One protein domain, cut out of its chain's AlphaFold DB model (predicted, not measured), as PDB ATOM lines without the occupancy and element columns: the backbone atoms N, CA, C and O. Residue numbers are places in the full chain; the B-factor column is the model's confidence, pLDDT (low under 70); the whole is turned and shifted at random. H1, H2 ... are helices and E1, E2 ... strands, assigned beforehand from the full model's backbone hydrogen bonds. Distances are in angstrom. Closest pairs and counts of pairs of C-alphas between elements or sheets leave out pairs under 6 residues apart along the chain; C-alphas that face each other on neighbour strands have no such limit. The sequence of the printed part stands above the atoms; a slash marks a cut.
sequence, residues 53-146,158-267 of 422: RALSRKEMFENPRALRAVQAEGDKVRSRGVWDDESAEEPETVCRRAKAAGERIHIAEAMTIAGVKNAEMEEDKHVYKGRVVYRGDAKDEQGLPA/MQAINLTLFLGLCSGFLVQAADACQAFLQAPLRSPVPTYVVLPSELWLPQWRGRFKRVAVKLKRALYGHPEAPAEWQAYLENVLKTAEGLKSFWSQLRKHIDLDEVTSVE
ATOM      1  N   ARG A  53    -101.455 151.833  -9.978       85.19
ATOM      2  CA  ARG A  53    -101.584 151.435  -8.570       85.19
ATOM      3  C   ARG A  53    -103.018 150.992  -8.298       85.19
ATOM      4  O   ARG A  53    -103.939 151.795  -8.449       85.19
ATOM      5  N   ALA A  54    -103.216 149.737  -7.904       87.94
ATOM      6  CA  ALA A  54    -104.519 149.268  -7.437       87.94
ATOM      7  C   ALA A  54    -104.881 149.956  -6.112       87.94
ATOM      8  O   ALA A  54    -104.022 150.121  -5.244       87.94
ATOM      9  N   LEU A  55    -106.139 150.365  -5.973       90.56
ATOM     10  CA  LEU A  55    -106.678 150.918  -4.735       90.56
ATOM     11  C   LEU A  55    -107.373 149.810  -3.950       90.56
ATOM     12  O   LEU A  55    -108.125 149.013  -4.514       90.56
ATOM     13  N   SER A  56    -107.157 149.780  -2.638       92.25
ATOM     14  CA  SER A  56    -107.983 148.976  -1.742       92.25
ATOM     15  C   SER A  56    -109.430 149.479  -1.744       92.25
ATOM     16  O   SER A  56    -109.715 150.631  -2.084       92.25
ATOM     17  N   ARG A  57    -110.372 148.629  -1.313       89.50
ATOM     18  CA  ARG A  57    -111.793 149.006  -1.225       89.50
ATOM     19  C   ARG A  57    -111.989 150.242  -0.340       89.50
ATOM     20  O   ARG A  57    -112.768 151.117  -0.694       89.50
ATOM     21  N   LYS A  58    -111.245 150.341   0.767       91.81
ATOM     22  CA  LYS A  58    -111.274 151.498   1.672       91.81
ATOM     23  C   LYS A  58    -110.796 152.775   0.971       91.81
ATOM     24  O   LYS A  58    -111.544 153.745   0.928       91.81
ATOM     25  N   GLU A  59    -109.621 152.740   0.339       92.25
ATOM     26  CA  GLU A  59    -109.076 153.890  -0.405       92.25
ATOM     27  C   GLU A  59    -109.998 154.344  -1.548       92.25
ATOM     28  O   GLU A  59    -110.114 155.537  -1.819       92.25
ATOM     29  N   MET A  60    -110.666 153.403  -2.224       92.56
ATOM     30  CA  MET A  60    -111.634 153.714  -3.279       92.56
ATOM     31  C   MET A  60    -112.817 154.535  -2.751       92.56
ATOM     32  O   MET A  60    -113.240 155.471  -3.425       92.56
ATOM     33  N   PHE A  61    -113.353 154.196  -1.574       91.75
ATOM     34  CA  PHE A  61    -114.470 154.930  -0.967       91.75
ATOM     35  C   PHE A  61    -114.043 156.271  -0.370       91.75
ATOM     36  O   PHE A  61    -114.806 157.232  -0.435       91.75
ATOM     37  N   GLU A  62    -112.834 156.351   0.184       94.12
ATOM     38  CA  GLU A  62    -112.284 157.590   0.741       94.12
ATOM     39  C   GLU A  62    -111.920 158.610  -0.349       94.12
ATOM     40  O   GLU A  62    -111.944 159.811  -0.090       94.12
ATOM     41  N   ASN A  63    -111.621 158.161  -1.576       92.69
ATOM     42  CA  ASN A  63    -111.265 159.034  -2.693       92.69
ATOM     43  C   ASN A  63    -112.451 159.277  -3.661       92.69
ATOM     44  O   ASN A  63    -112.795 158.397  -4.458       92.69
ATOM     45  N   PRO A  64    -113.017 160.502  -3.721       93.50
ATOM     46  CA  PRO A  64    -114.151 160.802  -4.594       93.50
ATOM     47  C   PRO A  64    -113.863 160.627  -6.092       93.50
ATOM     48  O   PRO A  64    -114.772 160.284  -6.846       93.50
ATOM     49  N   ARG A  65    -112.620 160.853  -6.555       93.69
ATOM     50  CA  ARG A  65    -112.242 160.663  -7.971       93.69
ATOM     51  C   ARG A  65    -112.268 159.180  -8.340       93.69
ATOM     52  O   ARG A  65    -112.757 158.831  -9.414       93.69
ATOM     53  N   ALA A  66    -111.795 158.314  -7.442       93.38
ATOM     54  CA  ALA A  66    -111.823 156.865  -7.626       93.38
ATOM     55  C   ALA A  66    -113.258 156.326  -7.653       93.38
ATOM     56  O   ALA A  66    -113.619 155.597  -8.579       93.38
ATOM     57  N   LEU A  67    -114.091 156.741  -6.693       94.69
ATOM     58  CA  LEU A  67    -115.493 156.334  -6.631       94.69
ATOM     59  C   LEU A  67    -116.270 156.768  -7.882       94.69
ATOM     60  O   LEU A  67    -116.957 155.946  -8.488       94.69
ATOM     61  N   ARG A  68    -116.099 158.020  -8.335       95.25
ATOM     62  CA  ARG A  68    -116.709 158.500  -9.588       95.25
ATOM     63  C   ARG A  68    -116.244 157.699 -10.802       95.25
ATOM     64  O   ARG A  68    -117.048 157.430 -11.684       95.25
ATOM     65  N   ALA A  69    -114.972 157.299 -10.861       95.50
ATOM     66  CA  ALA A  69    -114.463 156.483 -11.964       95.50
ATOM     67  C   ALA A  69    -115.095 155.079 -11.999       95.50
ATOM     68  O   ALA A  69    -115.330 154.543 -13.081       95.50
ATOM     69  N   VAL A  70    -115.389 154.494 -10.834       96.31
ATOM     70  CA  VAL A  70    -116.121 153.221 -10.715       96.31
ATOM     71  C   VAL A  70    -117.587 153.381 -11.096       96.31
ATOM     72  O   VAL A  70    -118.100 152.572 -11.867       96.31
ATOM     73  N   GLN A  71    -118.244 154.440 -10.622       96.00
ATOM     74  CA  GLN A  71    -119.631 154.747 -10.981       96.00
ATOM     75  C   GLN A  71    -119.779 154.979 -12.486       96.00
ATOM     76  O   GLN A  71    -120.618 154.345 -13.113       96.00
ATOM     77  N   ALA A  72    -118.886 155.770 -13.087       95.81
ATOM     78  CA  ALA A  72    -118.872 156.008 -14.527       95.81
ATOM     79  C   ALA A  72    -118.644 154.722 -15.341       95.81
ATOM     80  O   ALA A  72    -119.181 154.588 -16.439       95.81
ATOM     81  N   GLU A  73    -117.853 153.767 -14.839       95.25
ATOM     82  CA  GLU A  73    -117.736 152.450 -15.476       95.25
ATOM     83  C   GLU A  73    -119.041 151.652 -15.348       95.25
ATOM     84  O   GLU A  73    -119.506 151.086 -16.333       95.25
ATOM     85  N   GLY A  74    -119.664 151.646 -14.166       95.81
ATOM     86  CA  GLY A  74    -120.972 151.023 -13.955       95.81
ATOM     87  C   GLY A  74    -122.059 151.601 -14.860       95.81
ATOM     88  O   GLY A  74    -122.846 150.846 -15.425       95.81
ATOM     89  N   ASP A  75    -122.059 152.916 -15.075       95.38
ATOM     90  CA  ASP A  75    -122.998 153.589 -15.974       95.38
ATOM     91  C   ASP A  75    -122.770 153.209 -17.440       95.38
ATOM     92  O   ASP A  75    -123.740 153.023 -18.169       95.38
ATOM     93  N   LYS A  76    -121.518 152.991 -17.870       94.12
ATOM     94  CA  LYS A  76    -121.219 152.443 -19.210       94.12
ATOM     95  C   LYS A  76    -121.693 151.002 -19.370       94.12
ATOM     96  O   LYS A  76    -122.217 150.631 -20.417       94.12
ATOM     97  N   VAL A  77    -121.496 150.172 -18.346       95.50
ATOM     98  CA  VAL A  77    -121.979 148.781 -18.338       95.50
ATOM     99  C   VAL A  77    -123.510 148.766 -18.435       95.50
ATOM    100  O   VAL A  77    -124.078 148.034 -19.248       95.50
ATOM    101  N   ARG A  78    -124.175 149.647 -17.682       95.19
ATOM    102  CA  ARG A  78    -125.628 149.846 -17.716       95.19
ATOM    103  C   ARG A  78    -126.119 150.377 -19.063       95.19
ATOM    104  O   ARG A  78    -127.069 149.827 -19.608       95.19
ATOM    105  N   SER A  79    -125.459 151.379 -19.649       94.38
ATOM    106  CA  SER A  79    -125.863 151.964 -20.938       94.38
ATOM    107  C   SER A  79    -125.762 150.975 -22.101       94.38
ATOM    108  O   SER A  79    -126.485 151.104 -23.084       94.38
ATOM    109  N   ARG A  80    -124.886 149.965 -21.996       93.62
ATOM    110  CA  ARG A  80    -124.794 148.852 -22.957       93.62
ATOM    111  C   ARG A  80    -125.848 147.757 -22.724       93.62
ATOM    112  O   ARG A  80    -125.886 146.786 -23.479       93.62
ATOM    113  N   GLY A  81    -126.696 147.892 -21.703       95.12
ATOM    114  CA  GLY A  81    -127.731 146.916 -21.365       95.12
ATOM    115  C   GLY A  81    -127.154 145.570 -20.931       95.12
ATOM    116  O   GLY A  81    -127.705 144.526 -21.281       95.12
ATOM    117  N   VAL A  82    -126.008 145.581 -20.239       96.69
ATOM    118  CA  VAL A  82    -125.327 144.347 -19.815       96.69
ATOM    119  C   VAL A  82    -126.140 143.581 -18.784       96.69
ATOM    120  O   VAL A  82    -126.203 142.354 -18.840       96.69
ATOM    121  N   TRP A  83    -126.808 144.298 -17.888       96.44
ATOM    122  CA  TRP A  83    -127.784 143.743 -16.964       96.44
ATOM    123  C   TRP A  83    -129.111 144.479 -17.063       96.44
ATOM    124  O   TRP A  83    -129.214 145.554 -17.653       96.44
ATOM    125  N   ASP A  84    -130.131 143.866 -16.482       96.94
ATOM    126  CA  ASP A  84    -131.494 144.366 -16.488       96.94
ATOM    127  C   ASP A  84    -131.877 144.998 -15.149       96.94
ATOM    128  O   ASP A  84    -132.219 144.288 -14.203       96.94
ATOM    129  N   ASP A  85    -131.840 146.327 -15.060       96.69
ATOM    130  CA  ASP A  85    -132.189 147.050 -13.831       96.69
ATOM    131  C   ASP A  85    -133.659 146.820 -13.407       96.69
ATOM    132  O   ASP A  85    -133.979 146.892 -12.220       96.69
ATOM    133  N   GLU A  86    -134.560 146.496 -14.343       96.31
ATOM    134  CA  GLU A  86    -135.968 146.191 -14.038       96.31
ATOM    135  C   GLU A  86    -136.139 144.833 -13.347       96.31
ATOM    136  O   GLU A  86    -137.108 144.616 -12.621       96.31
ATOM    137  N   SER A  87    -135.164 143.934 -13.508       96.56
ATOM    138  CA  SER A  87    -135.144 142.620 -12.856       96.56
ATOM    139  C   SER A  87    -134.615 142.652 -11.414       96.56
ATOM    140  O   SER A  87    -134.365 141.594 -10.838       96.56
ATOM    141  N   ALA A  88    -134.415 143.849 -10.848       97.19
ATOM    142  CA  ALA A  88    -133.859 144.043  -9.515       97.19
ATOM    143  C   ALA A  88    -134.688 143.340  -8.428       97.19
ATOM    144  O   ALA A  88    -135.844 143.685  -8.171       97.19
ATOM    145  N   GLU A  89    -134.060 142.382  -7.753       96.69
ATOM    146  CA  GLU A  89    -134.671 141.561  -6.711       96.69
ATOM    147  C   GLU A  89    -133.621 141.162  -5.654       96.69
ATOM    148  O   GLU A  89    -132.415 141.214  -5.901       96.69
ATOM    149  N   GLU A  90    -134.058 140.769  -4.453       97.75
ATOM    150  CA  GLU A  90    -133.145 140.223  -3.438       97.75
ATOM    151  C   GLU A  90    -132.579 138.865  -3.900       97.75
ATOM    152  O   GLU A  90    -133.367 137.996  -4.302       97.75
ATOM    153  N   PRO A  91    -131.258 138.618  -3.785       96.62
ATOM    154  CA  PRO A  91    -130.630 137.353  -4.176       96.62
ATOM    155  C   PRO A  91    -131.319 136.125  -3.569       96.62
ATOM    156  O   PRO A  91    -131.537 135.119  -4.240       96.62
ATOM    157  N   GLU A  92    -131.718 136.212  -2.299       96.38
ATOM    158  CA  GLU A  92    -132.373 135.124  -1.577       96.38
ATOM    159  C   GLU A  92    -133.759 134.810  -2.158       96.38
ATOM    160  O   GLU A  92    -134.186 133.654  -2.160       96.38
ATOM    161  N   THR A  93    -134.462 135.822  -2.671       96.81
ATOM    162  CA  THR A  93    -135.766 135.647  -3.319       96.81
ATOM    163  C   THR A  93    -135.609 135.064  -4.719       96.81
ATOM    164  O   THR A  93    -136.346 134.138  -5.053       96.81
ATOM    165  N   VAL A  94    -134.598 135.502  -5.480       96.19
ATOM    166  CA  VAL A  94    -134.242 134.908  -6.781       96.19
ATOM    167  C   VAL A  94    -133.955 133.408  -6.623       96.19
ATOM    168  O   VAL A  94    -134.576 132.589  -7.302       96.19
ATOM    169  N   CYS A  95    -133.104 133.024  -5.664       96.12
ATOM    170  CA  CYS A  95    -132.812 131.614  -5.392       96.12
ATOM    171  C   CYS A  95    -134.046 130.839  -4.907       96.12
ATOM    172  O   CYS A  95    -134.252 129.697  -5.311       96.12
ATOM    173  N   ARG A  96    -134.890 131.431  -4.047       96.75
ATOM    174  CA  ARG A  96    -136.123 130.780  -3.564       96.75
ATOM    175  C   ARG A  96    -137.098 130.504  -4.707       96.75
ATOM    176  O   ARG A  96    -137.655 129.412  -4.769       96.75
ATOM    177  N   ARG A  97    -137.285 131.474  -5.607       96.56
ATOM    178  CA  ARG A  97    -138.134 131.346  -6.797       96.56
ATOM    179  C   ARG A  97    -137.609 130.263  -7.735       96.56
ATOM    180  O   ARG A  97    -138.384 129.396  -8.119       96.56
ATOM    181  N   ALA A  98    -136.309 130.268  -8.026       96.12
ATOM    182  CA  ALA A  98    -135.672 129.247  -8.857       96.12
ATOM    183  C   ALA A  98    -135.862 127.833  -8.274       96.12
ATOM    184  O   ALA A  98    -136.326 126.936  -8.972       96.12
ATOM    185  N   LYS A  99    -135.639 127.657  -6.961       95.88
ATOM    186  CA  LYS A  99    -135.894 126.383  -6.262       95.88
ATOM    187  C   LYS A  99    -137.348 125.932  -6.359       95.88
ATOM    188  O   LYS A  99    -137.598 124.761  -6.610       95.88
ATOM    189  N   ALA A 100    -138.294 126.846  -6.146       95.94
ATOM    190  CA  ALA A 100    -139.719 126.532  -6.215       95.94
ATOM    191  C   ALA A 100    -140.165 126.151  -7.637       95.94
ATOM    192  O   ALA A 100    -141.039 125.304  -7.792       95.94
ATOM    193  N   ALA A 101    -139.552 126.753  -8.659       95.19
ATOM    194  CA  ALA A 101    -139.812 126.458 -10.065       95.19
ATOM    195  C   ALA A 101    -139.043 125.231 -10.596       95.19
ATOM    196  O   ALA A 101    -139.312 124.784 -11.706       95.19
ATOM    197  N   GLY A 102    -138.086 124.687  -9.833       93.44
ATOM    198  CA  GLY A 102    -137.180 123.639 -10.318       93.44
ATOM    199  C   GLY A 102    -136.208 124.126 -11.400       93.44
ATOM    200  O   GLY A 102    -135.698 123.324 -12.178       93.44
ATOM    201  N   GLU A 103    -135.957 125.434 -11.469       94.75
ATOM    202  CA  GLU A 103    -135.061 126.052 -12.444       94.75
ATOM    203  C   GLU A 103    -133.642 126.182 -11.881       94.75
ATOM    204  O   GLU A 103    -133.440 126.586 -10.733       94.75
ATOM    205  N   ARG A 104    -132.643 125.891 -12.717       95.50
ATOM    206  CA  ARG A 104    -131.233 126.169 -12.417       95.50
ATOM    207  C   ARG A 104    -130.938 127.630 -12.718       95.50
ATOM    208  O   ARG A 104    -131.336 128.129 -13.768       95.50
ATOM    209  N   ILE A 105    -130.201 128.295 -11.837       97.12
ATOM    210  CA  ILE A 105    -129.689 129.652 -12.080       97.12
ATOM    211  C   ILE A 105    -128.220 129.735 -11.691       97.12
ATOM    212  O   ILE A 105    -127.752 128.946 -10.879       97.12
ATOM    213  N   HIS A 106    -127.513 130.729 -12.218       97.25
ATOM    214  CA  HIS A 106    -126.193 131.120 -11.735       97.25
ATOM    215  C   HIS A 106    -126.272 132.504 -11.104       97.25
ATOM    216  O   HIS A 106    -126.929 133.395 -11.638       97.25
ATOM    217  N   ILE A 107    -125.604 132.701  -9.973       97.38
ATOM    218  CA  ILE A 107    -125.542 133.991  -9.295       97.38
ATOM    219  C   ILE A 107    -124.159 134.225  -8.687       97.38
ATOM    220  O   ILE A 107    -123.625 133.374  -7.976       97.38
ATOM    221  N   ALA A 108    -123.572 135.391  -8.942       97.12
ATOM    222  CA  ALA A 108    -122.332 135.827  -8.298       97.12
ATOM    223  C   ALA A 108    -122.389 137.309  -7.948       97.12
ATOM    224  O   ALA A 108    -123.217 138.055  -8.463       97.12
ATOM    225  N   GLU A 109    -121.485 137.759  -7.085       96.94
ATOM    226  CA  GLU A 109    -121.345 139.190  -6.825       96.94
ATOM    227  C   GLU A 109    -120.544 139.877  -7.935       96.94
ATOM    228  O   GLU A 109    -119.606 139.308  -8.493       96.94
ATOM    229  N   ALA A 110    -120.889 141.125  -8.240       96.62
ATOM    230  CA  ALA A 110    -120.010 142.009  -8.985       96.62
ATOM    231  C   ALA A 110    -118.970 142.610  -8.037       96.62
ATOM    232  O   ALA A 110    -119.289 143.174  -6.988       96.62
ATOM    233  N   MET A 111    -117.709 142.542  -8.442       94.94
ATOM    234  CA  MET A 111    -116.599 143.218  -7.797       94.94
ATOM    235  C   MET A 111    -116.222 144.465  -8.591       94.94
ATOM    236  O   MET A 111    -115.985 144.419  -9.799       94.94
ATOM    237  N   THR A 112    -116.142 145.587  -7.893       95.75
ATOM    238  CA  THR A 112    -115.600 146.843  -8.401       95.75
ATOM    239  C   THR A 112    -114.107 146.903  -8.097       95.75
ATOM    240  O   THR A 112    -113.667 146.606  -6.986       95.75
ATOM    241  N   ILE A 113    -113.309 147.266  -9.095       93.25
ATOM    242  CA  ILE A 113    -111.865 147.461  -8.949       93.25
ATOM    243  C   ILE A 113    -111.557 148.892  -9.364       93.25
ATOM    244  O   ILE A 113    -111.971 149.328 -10.438       93.25
ATOM    245  N   ALA A 114    -110.809 149.609  -8.533       94.12
ATOM    246  CA  ALA A 114    -110.308 150.934  -8.853       94.12
ATOM    247  C   ALA A 114    -108.779 150.924  -8.901       94.12
ATOM    248  O   ALA A 114    -108.114 150.279  -8.090       94.12
ATOM    249  N   GLY A 115    -108.215 151.660  -9.851       92.31
ATOM    250  CA  GLY A 115    -106.779 151.866  -9.952       92.31
ATOM    251  C   GLY A 115    -106.446 153.266 -10.439       92.31
ATOM    252  O   GLY A 115    -107.241 153.903 -11.133       92.31
ATOM    253  N   VAL A 116    -105.259 153.738 -10.079       91.62
ATOM    254  CA  VAL A 116    -104.724 155.031 -10.508       91.62
ATOM    255  C   VAL A 116    -103.614 154.773 -11.507       91.62
ATOM    256  O   VAL A 116    -102.587 154.201 -11.149       91.62
ATOM    257  N   LYS A 117    -103.834 155.151 -12.767       85.81
ATOM    258  CA  LYS A 117    -102.773 155.186 -13.775       85.81
ATOM    259  C   LYS A 117    -101.882 156.400 -13.549       85.81
ATOM    260  O   LYS A 117    -102.398 157.450 -13.162       85.81
ATOM    261  N   ASN A 118    -100.597 156.253 -13.863       82.62
ATOM    262  CA  ASN A 118     -99.575 157.284 -13.672       82.62
ATOM    263  C   ASN A 118     -99.483 157.742 -12.207       82.62
ATOM    264  O   ASN A 118     -99.277 158.920 -11.935       82.62
ATOM    265  N   ALA A 119     -99.716 156.830 -11.258       81.88
ATOM    266  CA  ALA A 119     -99.723 157.147  -9.830       81.88
ATOM    267  C   ALA A 119     -98.356 157.646  -9.327       81.88
ATOM    268  O   ALA A 119     -98.273 158.246  -8.262       81.88
ATOM    269  N   GLU A 120     -97.298 157.359 -10.082       72.12
ATOM    270  CA  GLU A 120     -95.929 157.821  -9.890       72.12
ATOM    271  C   GLU A 120     -95.696 159.280 -10.310       72.12
ATOM    272  O   GLU A 120     -94.678 159.858  -9.942       72.12
ATOM    273  N   MET A 121     -96.604 159.865 -11.095       78.75
ATOM    274  CA  MET A 121     -96.516 161.254 -11.549       78.75
ATOM    275  C   MET A 121     -97.224 162.203 -10.569       78.75
ATOM    276  O   MET A 121     -97.811 161.773  -9.576       78.75
ATOM    277  N   GLU A 122     -97.184 163.502 -10.855       79.62
ATOM    278  CA  GLU A 122     -97.971 164.521 -10.150       79.62
ATOM    279  C   GLU A 122     -99.488 164.227 -10.237       79.62
ATOM    280  O   GLU A 122     -99.971 163.595 -11.182       79.62
ATOM    281  N   GLU A 123    -100.251 164.649  -9.220       81.00
ATOM    282  CA  GLU A 123    -101.676 164.291  -9.055       81.00
ATOM    283  C   GLU A 123    -102.599 164.774 -10.189       81.00
ATOM    284  O   GLU A 123    -103.707 164.251 -10.386       81.00
ATOM    285  N   ASP A 124    -102.162 165.780 -10.937       86.50
ATOM    286  CA  ASP A 124    -102.829 166.307 -12.125       86.50
ATOM    287  C   ASP A 124    -102.792 165.301 -13.291       86.50
ATOM    288  O   ASP A 124    -103.766 165.173 -14.036       86.50
ATOM    289  N   LYS A 125    -101.718 164.509 -13.393       84.12
ATOM    290  CA  LYS A 125    -101.521 163.458 -14.406       84.12
ATOM    291  C   LYS A 125    -102.129 162.112 -14.009       84.12
ATOM    292  O   LYS A 125    -102.141 161.180 -14.824       84.12
ATOM    293  N   HIS A 126    -102.654 161.992 -12.786       88.00
ATOM    294  CA  HIS A 126    -103.303 160.772 -12.301       88.00
ATOM    295  C   HIS A 126    -104.616 160.515 -13.035       88.00
ATOM    296  O   HIS A 126    -105.556 161.316 -12.993       88.00
ATOM    297  N   VAL A 127    -104.726 159.330 -13.639       90.00
ATOM    298  CA  VAL A 127    -105.953 158.897 -14.317       90.00
ATOM    299  C   VAL A 127    -106.588 157.744 -13.550       90.00
ATOM    300  O   VAL A 127    -106.148 156.596 -13.624       90.00
ATOM    301  N   TYR A 128    -107.676 158.044 -12.846       92.81
ATOM    302  CA  TYR A 128    -108.477 157.053 -12.131       92.81
ATOM    303  C   TYR A 128    -109.267 156.188 -13.117       92.81
ATOM    304  O   TYR A 128    -109.917 156.689 -14.039       92.81
ATOM    305  N   LYS A 129    -109.212 154.868 -12.933       92.88
ATOM    306  CA  LYS A 129    -109.925 153.883 -13.750       92.88
ATOM    307  C   LYS A 129    -110.705 152.932 -12.849       92.88
ATOM    308  O   LYS A 129    -110.125 152.322 -11.956       92.88
ATOM    309  N   GLY A 130    -111.999 152.798 -13.127       93.62
ATOM    310  CA  GLY A 130    -112.867 151.778 -12.549       93.62
ATOM    311  C   GLY A 130    -113.031 150.569 -13.473       93.62
ATOM    312  O   GLY A 130    -112.891 150.679 -14.696       93.62
ATOM    313  N   ARG A 131    -113.318 149.409 -12.887       94.06
ATOM    314  CA  ARG A 131    -113.731 148.167 -13.557       94.06
ATOM    315  C   ARG A 131    -114.853 147.521 -12.758       94.06
ATOM    316  O   ARG A 131    -114.833 147.582 -11.530       94.06
ATOM    317  N   VAL A 132    -115.783 146.875 -13.454       95.88
ATOM    318  CA  VAL A 132    -116.830 146.033 -12.860       95.88
ATOM    319  C   VAL A 132    -116.651 144.623 -13.405       95.88
ATOM    320  O   VAL A 132    -116.588 144.434 -14.619       95.88
ATOM    321  N   VAL A 133    -116.513 143.650 -12.509       95.69
ATOM    322  CA  VAL A 133    -116.137 142.274 -12.843       95.69
ATOM    323  C   VAL A 133    -117.079 141.307 -12.135       95.69
ATOM    324  O   VAL A 133    -117.321 141.440 -10.941       95.69
ATOM    325  N   TYR A 134    -117.606 140.330 -12.857       96.00
ATOM    326  CA  TYR A 134    -118.323 139.185 -12.313       96.00
ATOM    327  C   TYR A 134    -117.354 138.292 -11.530       96.00
ATOM    328  O   TYR A 134    -116.319 137.884 -12.061       96.00
ATOM    329  N   ARG A 135    -117.645 138.019 -10.256       93.94
ATOM    330  CA  ARG A 135    -116.743 137.245  -9.398       93.94
ATOM    331  C   ARG A 135    -116.764 135.759  -9.783       93.94
ATOM    332  O   ARG A 135    -117.803 135.208 -10.132       93.94
ATOM    333  N   GLY A 136    -115.594 135.120  -9.733       88.12
ATOM    334  CA  GLY A 136    -115.400 133.739 -10.200       88.12
ATOM    335  C   GLY A 136    -115.944 132.644  -9.273       88.12
ATOM    336  O   GLY A 136    -115.894 131.477  -9.630       88.12
ATOM    337  N   ASP A 137    -116.467 132.991  -8.100       91.56
ATOM    338  CA  ASP A 137    -117.057 132.079  -7.107       91.56
ATOM    339  C   ASP A 137    -118.586 131.984  -7.250       91.56
ATOM    340  O   ASP A 137    -119.323 131.928  -6.259       91.56
ATOM    341  N   ALA A 138    -119.068 132.019  -8.491       93.56
ATOM    342  CA  ALA A 138    -120.486 131.946  -8.792       93.56
ATOM    343  C   ALA A 138    -121.122 130.687  -8.199       93.56
ATOM    344  O   ALA A 138    -120.515 129.615  -8.158       93.56
ATOM    345  N   LYS A 139    -122.368 130.830  -7.758       95.69
ATOM    346  CA  LYS A 139    -123.140 129.771  -7.119       95.69
ATOM    347  C   LYS A 139    -124.406 129.470  -7.896       95.69
ATOM    348  O   LYS A 139    -124.900 130.320  -8.635       95.69
ATOM    349  N   ASP A 140    -124.922 128.268  -7.710       95.81
ATOM    350  CA  ASP A 140    -126.238 127.884  -8.189       95.81
ATOM    351  C   ASP A 140    -127.354 128.302  -7.214       95.81
ATOM    352  O   ASP A 140    -127.109 128.914  -6.166       95.81
ATOM    353  N   GLU A 141    -128.606 127.970  -7.538       95.38
ATOM    354  CA  GLU A 141    -129.759 128.245  -6.682       95.38
ATOM    355  C   GLU A 141    -129.609 127.639  -5.281       95.38
ATOM    356  O   GLU A 141    -130.105 128.203  -4.303       95.38
ATOM    357  N   GLN A 142    -128.911 126.506  -5.160       93.12
ATOM    358  CA  GLN A 142    -128.710 125.763  -3.914       93.12
ATOM    359  C   GLN A 142    -127.572 126.336  -3.068       93.12
ATOM    360  O   GLN A 142    -127.497 126.037  -1.878       93.12
ATOM    361  N   GLY A 143    -126.752 127.221  -3.638       92.31
ATOM    362  CA  GLY A 143    -125.570 127.781  -2.992       92.31
ATOM    363  C   GLY A 143    -124.310 126.937  -3.196       92.31
ATOM    364  O   GLY A 143    -123.296 127.217  -2.552       92.31
ATOM    365  N   LEU A 144    -124.366 125.933  -4.076       94.56
ATOM    366  CA  LEU A 144    -123.217 125.139  -4.505       94.56
ATOM    367  C   LEU A 144    -122.458 125.879  -5.618       94.56
ATOM    368  O   LEU A 144    -123.039 126.758  -6.253       94.56
ATOM    369  N   PRO A 145    -121.172 125.570  -5.870       94.94
ATOM    370  CA  PRO A 145    -120.439 126.149  -6.994       94.94
ATOM    371  C   PRO A 145    -121.182 125.951  -8.324       94.94
ATOM    372  O   PRO A 145    -121.602 124.840  -8.649       94.94
ATOM    373  N   ALA A 146    -121.347 127.034  -9.083       92.88
ATOM    374  CA  ALA A 146    -121.985 127.001 -10.392       92.88
ATOM    375  C   ALA A 146    -121.127 126.218 -11.396       92.88
ATOM    376  O   ALA A 146    -119.903 126.366 -11.435       92.88
ATOM    377  N   MET A 158     -99.374 135.363 -31.086       75.38
ATOM    378  CA  MET A 158     -98.277 136.037 -31.790       75.38
ATOM    379  C   MET A 158     -98.077 135.547 -33.228       75.38
ATOM    380  O   MET A 158     -97.790 136.348 -34.113       75.38
ATOM    381  N   GLN A 159     -98.286 134.253 -33.483       77.19
ATOM    382  CA  GLN A 159     -98.169 133.697 -34.830       77.19
ATOM    383  C   GLN A 159     -99.207 134.272 -35.798       77.19
ATOM    384  O   GLN A 159     -98.887 134.488 -36.961       77.19
ATOM    385  N   ALA A 160    -100.415 134.598 -35.324       79.12
ATOM    386  CA  ALA A 160    -101.438 135.219 -36.162       79.12
ATOM    387  C   ALA A 160    -101.034 136.641 -36.585       79.12
ATOM    388  O   ALA A 160    -101.210 137.006 -37.745       79.12
ATOM    389  N   ILE A 161    -100.422 137.423 -35.683       80.81
ATOM    390  CA  ILE A 161     -99.874 138.741 -36.040       80.81
ATOM    391  C   ILE A 161     -98.694 138.589 -36.984       80.81
ATOM    392  O   ILE A 161     -98.652 139.280 -37.991       80.81
ATOM    393  N   ASN A 162     -97.755 137.683 -36.706       83.06
ATOM    394  CA  ASN A 162     -96.611 137.462 -37.591       83.06
ATOM    395  C   ASN A 162     -97.064 137.064 -39.006       83.06
ATOM    396  O   ASN A 162     -96.530 137.591 -39.975       83.06
ATOM    397  N   LEU A 163     -98.087 136.210 -39.130       81.88
ATOM    398  CA  LEU A 163     -98.692 135.856 -40.416       81.88
ATOM    399  C   LEU A 163     -99.372 137.059 -41.083       81.88
ATOM    400  O   LEU A 163     -99.239 137.262 -42.284       81.88
ATOM    401  N   THR A 164    -100.076 137.879 -40.305       83.19
ATOM    402  CA  THR A 164    -100.722 139.103 -40.797       83.19
ATOM    403  C   THR A 164     -99.691 140.103 -41.325       83.19
ATOM    404  O   THR A 164     -99.879 140.677 -42.394       83.19
ATOM    405  N   LEU A 165     -98.576 140.278 -40.611       84.75
ATOM    406  CA  LEU A 165     -97.451 141.109 -41.041       84.75
ATOM    407  C   LEU A 165     -96.785 140.530 -42.289       84.75
ATOM    408  O   LEU A 165     -96.525 141.282 -43.216       84.75
ATOM    409  N   PHE A 166     -96.563 139.213 -42.339       83.38
ATOM    410  CA  PHE A 166     -96.054 138.519 -43.524       83.38
ATOM    411  C   PHE A 166     -96.925 138.797 -44.753       83.38
ATOM    412  O   PHE A 166     -96.405 139.225 -45.778       83.38
ATOM    413  N   LEU A 167     -98.248 138.628 -44.640       81.19
ATOM    414  CA  LEU A 167     -99.172 138.956 -45.725       81.19
ATOM    415  C   LEU A 167     -99.087 140.438 -46.093       81.19
ATOM    416  O   LEU A 167     -99.111 140.758 -47.271       81.19
ATOM    417  N   GLY A 168     -98.928 141.323 -45.108       81.75
ATOM    418  CA  GLY A 168     -98.712 142.753 -45.330       81.75
ATOM    419  C   GLY A 168     -97.437 143.118 -46.086       81.75
ATOM    420  O   GLY A 168     -97.414 144.163 -46.723       81.75
ATOM    421  N   LEU A 169     -96.403 142.275 -46.029       79.81
ATOM    422  CA  LEU A 169     -95.174 142.441 -46.811       79.81
ATOM    423  C   LEU A 169     -95.316 141.931 -48.252       79.81
ATOM    424  O   LEU A 169     -94.496 142.253 -49.109       79.81
ATOM    425  N   CYS A 170     -96.345 141.133 -48.541       78.69
ATOM    426  CA  CYS A 170     -96.644 140.689 -49.896       78.69
ATOM    427  C   CYS A 170     -97.341 141.807 -50.687       78.69
ATOM    428  O   CYS A 170     -98.269 142.461 -50.208       78.69
ATOM    429  N   SER A 171     -96.951 141.976 -51.954       70.88
ATOM    430  CA  SER A 171     -97.574 142.953 -52.854       70.88
ATOM    431  C   SER A 171     -99.095 142.769 -52.937       70.88
ATOM    432  O   SER A 171     -99.587 141.668 -53.185       70.88
ATOM    433  N   GLY A 172     -99.839 143.870 -52.796       73.88
ATOM    434  CA  GLY A 172    -101.297 143.911 -52.955       73.88
ATOM    435  C   GLY A 172    -102.108 143.732 -51.667       73.88
ATOM    436  O   GLY A 172    -103.335 143.819 -51.722       73.88
ATOM    437  N   PHE A 173    -101.460 143.534 -50.517       78.81
ATOM    438  CA  PHE A 173    -102.131 143.489 -49.220       78.81
ATOM    439  C   PHE A 173    -102.015 144.823 -48.483       78.81
ATOM    440  O   PHE A 173    -101.012 145.525 -48.567       78.81
ATOM    441  N   LEU A 174    -103.062 145.163 -47.733       78.06
ATOM    442  CA  LEU A 174    -103.077 146.295 -46.815       78.06
ATOM    443  C   LEU A 174    -103.453 145.776 -45.431       78.06
ATOM    444  O   LEU A 174    -104.483 145.118 -45.276       78.06
ATOM    445  N   VAL A 175    -102.630 146.090 -44.433       80.56
ATOM    446  CA  VAL A 175    -102.854 145.658 -43.053       80.56
ATOM    447  C   VAL A 175    -103.338 146.828 -42.212       80.56
ATOM    448  O   VAL A 175    -102.710 147.884 -42.168       80.56
ATOM    449  N   GLN A 176    -104.454 146.620 -41.522       84.38
ATOM    450  CA  GLN A 176    -105.047 147.582 -40.604       84.38
ATOM    451  C   GLN A 176    -105.478 146.879 -39.315       84.38
ATOM    452  O   GLN A 176    -105.756 145.679 -39.325       84.38
ATOM    453  N   ALA A 177    -105.560 147.628 -38.222       85.56
ATOM    454  CA  ALA A 177    -106.052 147.161 -36.933       85.56
ATOM    455  C   ALA A 177    -107.078 148.137 -36.348       85.56
ATOM    456  O   ALA A 177    -107.054 149.331 -36.632       85.56
ATOM    457  N   ALA A 178    -107.973 147.596 -35.528       86.62
ATOM    458  CA  ALA A 178    -108.881 148.339 -34.665       86.62
ATOM    459  C   ALA A 178    -109.169 147.482 -33.424       86.62
ATOM    460  O   ALA A 178    -109.334 146.262 -33.539       86.62
ATOM    461  N   ASP A 179    -109.241 148.107 -32.256       86.44
ATOM    462  CA  ASP A 179    -109.622 147.475 -31.001       86.44
ATOM    463  C   ASP A 179    -111.143 147.528 -30.796       86.44
ATOM    464  O   ASP A 179    -111.817 148.539 -31.008       86.44
ATOM    465  N   ALA A 180    -111.701 146.422 -30.300       88.88
ATOM    466  CA  ALA A 180    -113.097 146.368 -29.879       88.88
ATOM    467  C   ALA A 180    -113.291 147.017 -28.501       88.88
ATOM    468  O   ALA A 180    -112.838 146.511 -27.465       88.88
ATOM    469  N   CYS A 181    -114.036 148.122 -28.472       90.06
ATOM    470  CA  CYS A 181    -114.318 148.905 -27.275       90.06
ATOM    471  C   CYS A 181    -115.114 148.089 -26.246       90.06
ATOM    472  O   CYS A 181    -116.300 147.825 -26.424       90.06
ATOM    473  N   GLN A 182    -114.486 147.702 -25.134       88.56
ATOM    474  CA  GLN A 182    -115.126 146.871 -24.100       88.56
ATOM    475  C   GLN A 182    -115.772 145.586 -24.672       88.56
ATOM    476  O   GLN A 182    -116.905 145.253 -24.324       88.56
ATOM    477  N   ALA A 183    -115.049 144.890 -25.560       88.94
ATOM    478  CA  ALA A 183    -115.486 143.731 -26.348       88.94
ATOM    479  C   ALA A 183    -116.577 142.850 -25.700       88.94
ATOM    480  O   ALA A 183    -117.684 142.751 -26.225       88.94
ATOM    481  N   PHE A 184    -116.317 142.267 -24.524       92.12
ATOM    482  CA  PHE A 184    -117.249 141.318 -23.895       92.12
ATOM    483  C   PHE A 184    -118.627 141.922 -23.607       92.12
ATOM    484  O   PHE A 184    -119.637 141.266 -23.842       92.12
ATOM    485  N   LEU A 185    -118.693 143.199 -23.216       93.81
ATOM    486  CA  LEU A 185    -119.962 143.873 -22.914       93.81
ATOM    487  C   LEU A 185    -120.853 144.037 -24.151       93.81
ATOM    488  O   LEU A 185    -122.039 144.341 -24.025       93.81
ATOM    489  N   GLN A 186    -120.292 143.885 -25.350       92.75
ATOM    490  CA  GLN A 186    -121.031 143.968 -26.602       92.75
ATOM    491  C   GLN A 186    -121.704 142.636 -26.970       92.75
ATOM    492  O   GLN A 186    -122.711 142.655 -27.675       92.75
ATOM    493  N   ALA A 187    -121.220 141.500 -26.460       92.88
ATOM    494  CA  ALA A 187    -121.763 140.183 -26.781       92.88
ATOM    495  C   ALA A 187    -122.950 139.809 -25.872       92.88
ATOM    496  O   ALA A 187    -122.834 139.890 -24.647       92.88
ATOM    497  N   PRO A 188    -124.094 139.369 -26.431       93.94
ATOM    498  CA  PRO A 188    -125.168 138.766 -25.645       93.94
ATOM    499  C   PRO A 188    -124.660 137.553 -24.860       93.94
ATOM    500  O   PRO A 188    -123.882 136.771 -25.392       93.94
ATOM    501  N   LEU A 189    -125.126 137.374 -23.624       93.62
ATOM    502  CA  LEU A 189    -124.810 136.185 -22.836       93.62
ATOM    503  C   LEU A 189    -125.816 135.090 -23.197       93.62
ATOM    504  O   LEU A 189    -126.942 135.106 -22.701       93.62
ATOM    505  N   ARG A 190    -125.434 134.149 -24.068       89.75
ATOM    506  CA  ARG A 190    -126.301 133.036 -24.497       89.75
ATOM    507  C   ARG A 190    -126.100 131.785 -23.643       89.75
ATOM    508  O   ARG A 190    -126.146 130.659 -24.142       89.75
ATOM    509  N   SER A 191    -125.913 131.986 -22.341       87.81
ATOM    510  CA  SER A 191    -125.843 130.876 -21.397       87.81
ATOM    511  C   SER A 191    -127.217 130.197 -21.303       87.81
ATOM    512  O   SER A 191    -128.229 130.897 -21.181       87.81
ATOM    513  N   PRO A 192    -127.297 128.853 -21.351       89.50
ATOM    514  CA  PRO A 192    -128.565 128.141 -21.192       89.50
ATOM    515  C   PRO A 192    -129.148 128.313 -19.783       89.50
ATOM    516  O   PRO A 192    -130.351 128.153 -19.590       89.50
ATOM    517  N   VAL A 193    -128.300 128.650 -18.806       94.00
ATOM    518  CA  VAL A 193    -128.688 128.881 -17.418       94.00
ATOM    519  C   VAL A 193    -128.869 130.387 -17.188       94.00
ATOM    520  O   VAL A 193    -127.922 131.158 -17.386       94.00
ATOM    521  N   PRO A 194    -130.056 130.846 -16.745       95.44
ATOM    522  CA  PRO A 194    -130.258 132.237 -16.366       95.44
ATOM    523  C   PRO A 194    -129.219 132.684 -15.335       95.44
ATOM    524  O   PRO A 194    -129.108 132.115 -14.250       95.44
ATOM    525  N   THR A 195    -128.460 133.720 -15.683       96.62
ATOM    526  CA  THR A 195    -127.355 134.216 -14.861       96.62
ATOM    527  C   THR A 195    -127.700 135.577 -14.264       96.62
ATOM    528  O   THR A 195    -128.204 136.465 -14.954       96.62
ATOM    529  N   TYR A 196    -127.417 135.746 -12.979       97.69
ATOM    530  CA  TYR A 196    -127.671 136.941 -12.190       97.69
ATOM    531  C   TYR A 196    -126.372 137.470 -11.596       97.69
ATOM    532  O   TYR A 196    -125.458 136.717 -11.266       97.69
ATOM    533  N   VAL A 197    -126.306 138.781 -11.409       97.75
ATOM    534  CA  VAL A 197    -125.198 139.444 -10.729       97.75
ATOM    535  C   VAL A 197    -125.723 140.268  -9.561       97.75
ATOM    536  O   VAL A 197    -126.685 141.020  -9.703       97.75
ATOM    537  N   VAL A 198    -125.096 140.126  -8.396       98.06
ATOM    538  CA  VAL A 198    -125.386 140.939  -7.213       98.06
ATOM    539  C   VAL A 198    -124.523 142.189  -7.266       98.06
ATOM    540  O   VAL A 198    -123.298 142.108  -7.166       98.06
ATOM    541  N   LEU A 199    -125.147 143.347  -7.449       97.81
ATOM    542  CA  LEU A 199    -124.437 144.610  -7.611       97.81
ATOM    543  C   LEU A 199    -123.990 145.171  -6.254       97.81
ATOM    544  O   LEU A 199    -124.782 145.183  -5.305       97.81
ATOM    545  N   PRO A 200    -122.757 145.695  -6.144       96.38
ATOM    546  CA  PRO A 200    -122.306 146.377  -4.942       96.38
ATOM    547  C   PRO A 200    -122.961 147.765  -4.823       96.38
ATOM    548  O   PRO A 200    -123.387 148.358  -5.820       96.38
ATOM    549  N   SER A 201    -123.069 148.281  -3.595       94.81
ATOM    550  CA  SER A 201    -123.907 149.445  -3.255       94.81
ATOM    551  C   SER A 201    -123.509 150.747  -3.955       94.81
ATOM    552  O   SER A 201    -124.355 151.614  -4.198       94.81
ATOM    553  N   GLU A 202    -122.240 150.881  -4.336       94.94
ATOM    554  CA  GLU A 202    -121.727 151.997  -5.127       94.94
ATOM    555  C   GLU A 202    -122.320 152.073  -6.544       94.94
ATOM    556  O   GLU A 202    -122.341 153.160  -7.120       94.94
ATOM    557  N   LEU A 203    -122.836 150.960  -7.082       96.50
ATOM    558  CA  LEU A 203    -123.467 150.887  -8.407       96.50
ATOM    559  C   LEU A 203    -125.000 150.950  -8.355       96.50
ATOM    560  O   LEU A 203    -125.650 150.883  -9.401       96.50
ATOM    561  N   TRP A 204    -125.592 151.048  -7.160       96.69
ATOM    562  CA  TRP A 204    -127.043 151.039  -6.996       96.69
ATOM    563  C   TRP A 204    -127.697 152.320  -7.497       96.69
ATOM    564  O   TRP A 204    -127.224 153.432  -7.231       96.69
ATOM    565  N   LEU A 205    -128.854 152.148  -8.131       95.62
ATOM    566  CA  LEU A 205    -129.730 153.255  -8.474       95.62
ATOM    567  C   LEU A 205    -130.357 153.870  -7.207       95.62
ATOM    568  O   LEU A 205    -130.594 153.152  -6.226       95.62
ATOM    569  N   PRO A 206    -130.659 155.183  -7.198       95.00
ATOM    570  CA  PRO A 206    -131.235 155.853  -6.032       95.00
ATOM    571  C   PRO A 206    -132.503 155.177  -5.495       95.00
ATOM    572  O   PRO A 206    -132.626 155.008  -4.286       95.00
ATOM    573  N   GLN A 207    -133.392 154.714  -6.378       94.69
ATOM    574  CA  GLN A 207    -134.663 154.076  -6.020       94.69
ATOM    575  C   GLN A 207    -134.527 152.697  -5.354       94.69
ATOM    576  O   GLN A 207    -135.501 152.172  -4.821       94.69
ATOM    577  N   TRP A 208    -133.346 152.076  -5.403       96.00
ATOM    578  CA  TRP A 208    -133.096 150.799  -4.732       96.00
ATOM    579  C   TRP A 208    -132.673 150.982  -3.276       96.00
ATOM    580  O   TRP A 208    -132.861 150.079  -2.456       96.00
ATOM    581  N   ARG A 209    -132.118 152.152  -2.933       92.88
ATOM    582  CA  ARG A 209    -131.633 152.440  -1.581       92.88
ATOM    583  C   ARG A 209    -132.806 152.473  -0.603       92.88
ATOM    584  O   ARG A 209    -133.799 153.150  -0.836       92.88
ATOM    585  N   GLY A 210    -132.695 151.712   0.485       91.50
ATOM    586  CA  GLY A 210    -133.754 151.568   1.492       91.50
ATOM    587  C   GLY A 210    -134.869 150.585   1.115       91.50
ATOM    588  O   GLY A 210    -135.577 150.130   2.009       91.50
ATOM    589  N   ARG A 211    -134.998 150.204  -0.166       93.88
ATOM    590  CA  ARG A 211    -135.933 149.163  -0.625       93.88
ATOM    591  C   ARG A 211    -135.331 147.763  -0.538       93.88
ATOM    592  O   ARG A 211    -136.034 146.828  -0.171       93.88
ATOM    593  N   PHE A 212    -134.054 147.637  -0.887       95.38
ATOM    594  CA  PHE A 212    -133.336 146.368  -0.913       95.38
ATOM    595  C   PHE A 212    -132.141 146.382   0.051       95.38
ATOM    596  O   PHE A 212    -131.488 147.412   0.238       95.38
ATOM    597  N   LYS A 213    -131.844 145.229   0.656       95.12
ATOM    598  CA  LYS A 213    -130.620 144.938   1.412       95.12
ATOM    599  C   LYS A 213    -129.493 144.507   0.481       95.12
ATOM    600  O   LYS A 213    -128.344 144.875   0.716       95.12
ATOM    601  N   ARG A 214    -129.811 143.733  -0.558       96.94
ATOM    602  CA  ARG A 214    -128.906 143.341  -1.644       96.94
ATOM    603  C   ARG A 214    -129.686 143.379  -2.957       96.94
ATOM    604  O   ARG A 214    -130.877 143.098  -2.986       96.94
ATOM    605  N   VAL A 215    -129.018 143.729  -4.053       97.88
ATOM    606  CA  VAL A 215    -129.675 143.838  -5.362       97.88
ATOM    607  C   VAL A 215    -129.035 142.864  -6.333       97.88
ATOM    608  O   VAL A 215    -127.889 143.062  -6.735       97.88
ATOM    609  N   ALA A 216    -129.774 141.821  -6.700       97.94
ATOM    610  CA  ALA A 216    -129.469 140.962  -7.833       97.94
ATOM    611  C   ALA A 216    -130.214 141.455  -9.077       97.94
ATOM    612  O   ALA A 216    -131.395 141.783  -9.006       97.94
ATOM    613  N   VAL A 217    -129.527 141.473 -10.216       98.06
ATOM    614  CA  VAL A 217    -130.103 141.763 -11.535       98.06
ATOM    615  C   VAL A 217    -129.689 140.680 -12.524       98.06
ATOM    616  O   VAL A 217    -128.609 140.099 -12.417       98.06
ATOM    617  N   LYS A 218    -130.544 140.394 -13.502       97.50
ATOM    618  CA  LYS A 218    -130.278 139.417 -14.559       97.50
ATOM    619  C   LYS A 218    -129.241 139.961 -15.543       97.50
ATOM    620  O   LYS A 218    -129.381 141.081 -16.035       97.50
ATOM    621  N   LEU A 219    -128.229 139.158 -15.868       97.06
ATOM    622  CA  LEU A 219    -127.278 139.452 -16.940       97.06
ATOM    623  C   LEU A 219    -127.911 139.153 -18.307       97.06
ATOM    624  O   LEU A 219    -128.458 138.077 -18.536       97.06
ATOM    625  N   LYS A 220    -127.818 140.122 -19.220       96.19
ATOM    626  CA  LYS A 220    -128.242 140.034 -20.627       96.19
ATOM    627  C   LYS A 220    -127.044 139.926 -21.578       96.19
ATOM    628  O   LYS A 220    -127.154 139.329 -22.648       96.19
ATOM    629  N   ARG A 221    -125.899 140.501 -21.203       95.62
ATOM    630  CA  ARG A 221    -124.643 140.462 -21.968       95.62
ATOM    631  C   ARG A 221    -123.495 139.954 -21.110       95.62
ATOM    632  O   ARG A 221    -123.586 139.939 -19.882       95.62
ATOM    633  N   ALA A 222    -122.426 139.520 -21.764       91.75
ATOM    634  CA  ALA A 222    -121.258 138.990 -21.087       91.75
ATOM    635  C   ALA A 222    -120.551 140.091 -20.274       91.75
ATOM    636  O   ALA A 222    -120.147 141.125 -20.804       91.75
ATOM    637  N   LEU A 223    -120.395 139.867 -18.968       94.88
ATOM    638  CA  LEU A 223    -119.632 140.741 -18.075       94.88
ATOM    639  C   LEU A 223    -118.204 140.199 -17.922       94.88
ATOM    640  O   LEU A 223    -117.994 138.986 -17.884       94.88
ATOM    641  N   TYR A 224    -117.213 141.084 -17.803       93.56
ATOM    642  CA  TYR A 224    -115.831 140.679 -17.524       93.56
ATOM    643  C   TYR A 224    -115.758 139.783 -16.286       93.56
ATOM    644  O   TYR A 224    -116.414 140.073 -15.295       93.56
ATOM    645  N   GLY A 225    -114.957 138.718 -16.330       92.56
ATOM    646  CA  GLY A 225    -114.842 137.737 -15.244       92.56
ATOM    647  C   GLY A 225    -115.865 136.601 -15.297       92.56
ATOM    648  O   GLY A 225    -115.644 135.572 -14.667       92.56
ATOM    649  N   HIS A 226    -116.937 136.727 -16.088       93.62
ATOM    650  CA  HIS A 226    -117.841 135.605 -16.327       93.62
ATOM    651  C   HIS A 226    -117.107 134.505 -17.119       93.62
ATOM    652  O   HIS A 226    -116.534 134.826 -18.165       93.62
ATOM    653  N   PRO A 227    -117.135 133.228 -16.687       91.19
ATOM    654  CA  PRO A 227    -116.356 132.159 -17.324       91.19
ATOM    655  C   PRO A 227    -116.637 131.978 -18.821       91.19
ATOM    656  O   PRO A 227    -115.723 131.739 -19.600       91.19
ATOM    657  N   GLU A 228    -117.888 132.170 -19.241       91.69
ATOM    658  CA  GLU A 228    -118.300 132.010 -20.647       91.69
ATOM    659  C   GLU A 228    -118.105 133.287 -21.492       91.69
ATOM    660  O   GLU A 228    -118.263 133.245 -22.710       91.69
ATOM    661  N   ALA A 229    -117.739 134.433 -20.893       91.62
ATOM    662  CA  ALA A 229    -117.667 135.715 -21.611       91.62
ATOM    663  C   ALA A 229    -116.734 135.715 -22.840       91.62
ATOM    664  O   ALA A 229    -117.145 136.245 -23.877       91.62
ATOM    665  N   PRO A 230    -115.517 135.133 -22.784       89.56
ATOM    666  CA  PRO A 230    -114.633 135.082 -23.947       89.56
ATOM    667  C   PRO A 230    -115.225 134.285 -25.117       89.56
ATOM    668  O   PRO A 230    -115.109 134.701 -26.268       89.56
ATOM    669  N   ALA A 231    -115.886 133.163 -24.823       89.25
ATOM    670  CA  ALA A 231    -116.486 132.301 -25.833       89.25
ATOM    671  C   ALA A 231    -117.735 132.932 -26.464       89.25
ATOM    672  O   ALA A 231    -117.900 132.880 -27.680       89.25
ATOM    673  N   GLU A 232    -118.577 133.588 -25.662       91.25
ATOM    674  CA  GLU A 232    -119.734 134.339 -26.163       91.25
ATOM    675  C   GLU A 232    -119.306 135.497 -27.072       91.25
ATOM    676  O   GLU A 232    -119.909 135.726 -28.122       91.25
ATOM    677  N   TRP A 233    -118.224 136.199 -26.714       90.69
ATOM    678  CA  TRP A 233    -117.631 137.215 -27.581       90.69
ATOM    679  C   TRP A 233    -117.127 136.635 -28.900       90.69
ATOM    680  O   TRP A 233    -117.423 137.196 -29.953       90.69
ATOM    681  N   GLN A 234    -116.411 135.510 -28.863       88.06
ATOM    682  CA  GLN A 234    -115.933 134.858 -30.078       88.06
ATOM    683  C   GLN A 234    -117.094 134.433 -30.984       88.06
ATOM    684  O   GLN A 234    -117.103 134.793 -32.158       88.06
ATOM    685  N   ALA A 235    -118.105 133.748 -30.444       87.00
ATOM    686  CA  ALA A 235    -119.272 133.321 -31.214       87.00
ATOM    687  C   ALA A 235    -120.053 134.515 -31.795       87.00
ATOM    688  O   ALA A 235    -120.571 134.456 -32.912       87.00
ATOM    689  N   TYR A 236    -120.135 135.621 -31.047       89.19
ATOM    690  CA  TYR A 236    -120.722 136.864 -31.536       89.19
ATOM    691  C   TYR A 236    -119.916 137.447 -32.702       89.19
ATOM    692  O   TYR A 236    -120.499 137.763 -33.740       89.19
ATOM    693  N   LEU A 237    -118.593 137.539 -32.550       86.62
ATOM    694  CA  LEU A 237    -117.686 138.052 -33.571       86.62
ATOM    695  C   LEU A 237    -117.735 137.194 -34.844       86.62
ATOM    696  O   LEU A 237    -117.933 137.745 -35.920       86.62
ATOM    697  N   GLU A 238    -117.642 135.869 -34.739       85.56
ATOM    698  CA  GLU A 238    -117.712 134.939 -35.879       85.56
ATOM    699  C   GLU A 238    -119.024 135.070 -36.662       85.56
ATOM    700  O   GLU A 238    -119.025 135.073 -37.889       85.56
ATOM    701  N   ASN A 239    -120.153 135.248 -35.970       84.56
ATOM    702  CA  ASN A 239    -121.451 135.438 -36.621       84.56
ATOM    703  C   ASN A 239    -121.583 136.807 -37.321       84.56
ATOM    704  O   ASN A 239    -122.351 136.958 -38.278       84.56
ATOM    705  N   VAL A 240    -120.867 137.822 -36.828       83.69
ATOM    706  CA  VAL A 240    -120.812 139.161 -37.434       83.69
ATOM    707  C   VAL A 240    -119.837 139.199 -38.610       83.69
ATOM    708  O   VAL A 240    -120.109 139.893 -39.592       83.69
ATOM    709  N   LEU A 241    -118.728 138.456 -38.531       77.25
ATOM    710  CA  LEU A 241    -117.719 138.319 -39.580       77.25
ATOM    711  C   LEU A 241    -118.284 137.524 -40.766       77.25
ATOM    712  O   LEU A 241    -117.985 136.354 -40.980       77.25
ATOM    713  N   LYS A 242    -119.120 138.187 -41.561       69.69
ATOM    714  CA  LYS A 242    -119.563 137.708 -42.869       69.69
ATOM    715  C   LYS A 242    -118.596 138.198 -43.939       69.69
ATOM    716  O   LYS A 242    -117.960 139.240 -43.788       69.69
ATOM    717  N   THR A 243    -118.484 137.441 -45.023       57.47
ATOM    718  CA  THR A 243    -117.659 137.803 -46.176       57.47
ATOM    719  C   THR A 243    -118.064 139.177 -46.707       57.47
ATOM    720  O   THR A 243    -119.211 139.399 -47.090       57.47
ATOM    721  N   ALA A 244    -117.108 140.103 -46.722       63.09
ATOM    722  CA  ALA A 244    -117.265 141.431 -47.293       63.09
ATOM    723  C   ALA A 244    -116.251 141.614 -48.424       63.09
ATOM    724  O   ALA A 244    -115.075 141.279 -48.277       63.09
ATOM    725  N   GLU A 245    -116.701 142.168 -49.548       67.62
ATOM    726  CA  GLU A 245    -115.815 142.524 -50.654       67.62
ATOM    727  C   GLU A 245    -115.132 143.866 -50.364       67.62
ATOM    728  O   GLU A 245    -115.761 144.927 -50.343       67.62
ATOM    729  N   GLY A 246    -113.821 143.810 -50.127       72.50
ATOM    730  CA  GLY A 246    -112.967 144.983 -49.952       72.50
ATOM    731  C   GLY A 246    -112.935 145.567 -48.533       72.50
ATOM    732  O   GLY A 246    -113.902 145.539 -47.771       72.50
ATOM    733  N   LEU A 247    -111.791 146.165 -48.189       79.81
ATOM    734  CA  LEU A 247    -111.441 146.573 -46.822       79.81
ATOM    735  C   LEU A 247    -112.336 147.687 -46.248       79.81
ATOM    736  O   LEU A 247    -112.738 147.639 -45.088       79.81
ATOM    737  N   LYS A 248    -112.711 148.684 -47.062       83.12
ATOM    738  CA  LYS A 248    -113.609 149.773 -46.625       83.12
ATOM    739  C   LYS A 248    -115.016 149.262 -46.305       83.12
ATOM    740  O   LYS A 248    -115.606 149.660 -45.301       83.12
ATOM    741  N   SER A 249    -115.540 148.384 -47.163       84.69
ATOM    742  CA  SER A 249    -116.847 147.750 -46.969       84.69
ATOM    743  C   SER A 249    -116.822 146.864 -45.728       84.69
ATOM    744  O   SER A 249    -117.715 146.976 -44.893       84.69
ATOM    745  N   PHE A 250    -115.750 146.083 -45.554       86.94
ATOM    746  CA  PHE A 250    -115.518 145.266 -44.365       86.94
ATOM    747  C   PHE A 250    -115.620 146.088 -43.073       86.94
ATOM    748  O   PHE A 250    -116.478 145.804 -42.238       86.94
ATOM    749  N   TRP A 251    -114.839 147.166 -42.934       87.94
ATOM    750  CA  TRP A 251    -114.883 148.001 -41.727       87.94
ATOM    751  C   TRP A 251    -116.234 148.686 -41.520       87.94
ATOM    752  O   TRP A 251    -116.720 148.763 -40.391       87.94
ATOM    753  N   SER A 252    -116.868 149.172 -42.591       87.62
ATOM    754  CA  SER A 252    -118.193 149.798 -42.507       87.62
ATOM    755  C   SER A 252    -119.265 148.811 -42.043       87.62
ATOM    756  O   SER A 252    -120.111 149.173 -41.229       87.62
ATOM    757  N   GLN A 253    -119.235 147.569 -42.528       86.44
ATOM    758  CA  GLN A 253    -120.165 146.525 -42.105       86.44
ATOM    759  C   GLN A 253    -119.898 146.087 -40.667       86.44
ATOM    760  O   GLN A 253    -120.836 145.998 -39.877       86.44
ATOM    761  N   LEU A 254    -118.630 145.894 -40.302       88.56
ATOM    762  CA  LEU A 254    -118.246 145.481 -38.957       88.56
ATOM    763  C   LEU A 254    -118.667 146.522 -37.907       88.56
ATOM    764  O   LEU A 254    -119.271 146.161 -36.897       88.56
ATOM    765  N   ARG A 255    -118.471 147.818 -38.195       91.38
ATOM    766  CA  ARG A 255    -118.869 148.938 -37.318       91.38
ATOM    767  C   ARG A 255    -120.376 149.064 -37.084       91.38
ATOM    768  O   ARG A 255    -120.787 149.716 -36.130       91.38
ATOM    769  N   LYS A 256    -121.223 148.450 -37.922       89.69
ATOM    770  CA  LYS A 256    -122.681 148.410 -37.680       89.69
ATOM    771  C   LYS A 256    -123.050 147.486 -36.522       89.69
ATOM    772  O   LYS A 256    -124.130 147.624 -35.956       89.69
ATOM    773  N   HIS A 257    -122.182 146.530 -36.209       88.69
ATOM    774  CA  HIS A 257    -122.426 145.508 -35.200       88.69
ATOM    775  C   HIS A 257    -121.512 145.665 -33.987       88.69
ATOM    776  O   HIS A 257    -121.947 145.407 -32.870       88.69
ATOM    777  N   ILE A 258    -120.271 146.106 -34.203       90.38
ATOM    778  CA  ILE A 258    -119.241 146.198 -33.173       90.38
ATOM    779  C   ILE A 258    -118.779 147.644 -33.039       90.38
ATOM    780  O   ILE A 258    -118.378 148.283 -34.010       90.38
ATOM    781  N   ASP A 259    -118.799 148.129 -31.806       91.75
ATOM    782  CA  ASP A 259    -118.151 149.366 -31.402       91.75
ATOM    783  C   ASP A 259    -116.632 149.150 -31.413       91.75
ATOM    784  O   ASP A 259    -116.080 148.409 -30.589       91.75
ATOM    785  N   LEU A 260    -115.995 149.751 -32.413       90.75
ATOM    786  CA  LEU A 260    -114.564 149.710 -32.679       90.75
ATOM    787  C   LEU A 260    -113.998 151.117 -32.530       90.75
ATOM    788  O   LEU A 260    -114.684 152.102 -32.819       90.75
ATOM    789  N   ASP A 261    -112.734 151.203 -32.153       89.56
ATOM    790  CA  ASP A 261    -111.997 152.452 -32.227       89.56
ATOM    791  C   ASP A 261    -111.637 152.839 -33.682       89.56
ATOM    792  O   ASP A 261    -112.217 152.388 -34.689       89.56
ATOM    793  N   GLU A 262    -110.726 153.800 -33.794       89.88
ATOM    794  CA  GLU A 262    -110.229 154.242 -35.082       89.88
ATOM    795  C   GLU A 262    -109.395 153.142 -35.744       89.88
ATOM    796  O   GLU A 262    -108.528 152.527 -35.131       89.88
ATOM    797  N   VAL A 263    -109.656 152.915 -37.032       88.06
ATOM    798  CA  VAL A 263    -108.875 151.961 -37.816       88.06
ATOM    799  C   VAL A 263    -107.513 152.585 -38.079       88.06
ATOM    800  O   VAL A 263    -107.422 153.632 -38.717       88.06
ATOM    801  N   THR A 264    -106.471 151.916 -37.614       86.00
ATOM    802  CA  THR A 264    -105.079 152.358 -37.695       86.00
ATOM    803  C   THR A 264    -104.235 151.366 -38.492       86.00
ATOM    804  O   THR A 264    -104.650 150.242 -38.787       86.00
ATOM    805  N   SER A 265    -103.037 151.787 -38.883       81.12
ATOM    806  CA  SER A 265    -101.945 150.894 -39.282       81.12
ATOM    807  C   SER A 265    -101.531 150.008 -38.099       81.12
ATOM    808  O   SER A 265    -101.679 150.379 -36.935       81.12
ATOM    809  N   VAL A 266    -100.965 148.830 -38.373       79.88
ATOM    810  CA  VAL A 266    -100.477 147.914 -37.318       79.88
ATOM    811  C   VAL A 266     -99.118 148.373 -36.783       79.88
ATOM    812  O   VAL A 266     -98.123 147.663 -36.859       79.88
ATOM    813  N   GLU A 267     -99.058 149.581 -36.232       79.62
ATOM    814  CA  GLU A 267     -97.805 150.179 -35.755       79.62
ATOM    815  C   GLU A 267     -97.323 149.542 -34.464       79.62
ATOM    816  O   GLU A 267     -96.127 149.341 -34.274       79.62
TER     817      GLU A 267
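What this domain is: This is residues 53 to 146 and 158 to 267 of the 422 residues of the protein "GIP protein" of Symbiodinium sp. CCMP2592 (UniProt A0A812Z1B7). A strongly twisted sheet of five strands, curled like part of a barrel, makes one lobe, and a loose second lobe of helices H4 to H7 and long links reaches away from it. The long hairpin of E2 and E3 forms an arm of the sheet with H2 packed along it and H1 over E2, while the first residues of H3 pack over E5 and E4 at the other end. The printed part has 204 residues, with seven named helices and five named strands in the order H1 H2 E1 H3 E2 E3 H4 H5 E4 E5 H6 H7. The sheet is mixed, in the order E1, E5, E4, E2, E3, and the class is mixed, helices and strands. The whole is loose, with a radius of gyration of the C-alphas of 20.5 A and spans of 64 by 51 by 28 A.

How they stand to each other: Begin at the hairpin of E2, residues 106 to 117, and E3, residues 127 to 134, antiparallel at 167 degrees; N 113 and O 131 are 2.9 A apart, within hydrogen-bond range. E2 is staggered: its residues 110 to 117 pair with E3, and its residues 106 to 109 pair with E4, residues 195 to 199, in parallel, where N 198 and O 108 are 2.8 A apart. E4 makes a second hairpin with E5, residues 215 to 219, and N 197 and O 217 are 2.8 A apart. Beyond E5 look for the edge strand E1, residues 83 to 89, antiparallel to it, with N 84 and O 218 2.9 A apart. E1, H3 and E2 form a split strand-helix-strand unit, two strands of one sheet with a helix between them along the chain and with E5 and E4 between them in the sheet, and its crossover is right-handed. H3, residues 91 to 101, is over E5 and, only just, E4 with 3 C-alphas, at a height over the sheet of 10.8 A; its closest C-alpha to E5 is that of Pro 91, 5.3 A from that of Ala 216. H1, residues 57 to 62, is on the same face, over E2 at a height over the sheet of 9.3 A. H2, residues 64 to 79, is on the sheet but only just at its level, with a height of 3.5 A; the C-alphas of Val 70 and Gly 130 of E3 are its closest, 4.0 A. H1 and H2 only just touch, only at the corner, with 3 pairs of C-alphas within 8 A, the closest being Met 60 and Ala 66 at 5.4 A. H5, residues 183 to 186, and H6, residues 229 to 240, are not on the sheet; they touch, through residues 229 to 233 of H6 alone, and their closest C-alphas, of Phe 184 and Trp 233, are 5.5 A apart. H7, residues 247 to 254, is close to H6 but not clearly touching, at a steep tilt of 57 degrees, and H4, residues 158 to 169, touches no helix. Every O i to N i+4 pair is within hydrogen-bond range in H1, H2, H3, H4, H6 and H7, and H5 is too short for such a pair.

Where its parts are: Find C-alpha 57 at (-111.793, 149.006, -1.225), where H1 begins. H2 is 22.0 A long, E2 33.6 A and E3 23.4 A; H4 measures 16.6 A, H6 16.5 A and H3 15.4 A. C-alpha 106 at (-126.193, 131.120, -11.735) opens E2, and H7 ends at C-alpha 254, (-118.246, 145.481, -38.957).

The domain as a whole: The C-alphas of Ser 171 and Gly 210, the two farthest apart, are 65.9 A from each other. Residues 147 to 157 are not printed, and C-alphas 146 and 158 are 33.2 A apart across this cut. The links H4 to H5 and E4 to E5 are long. Residues 176 to 177 pair with 264 to 265, antiparallel. Mean pLDDT of the printed part is 90.4, and residues 242 to 245 are under 70.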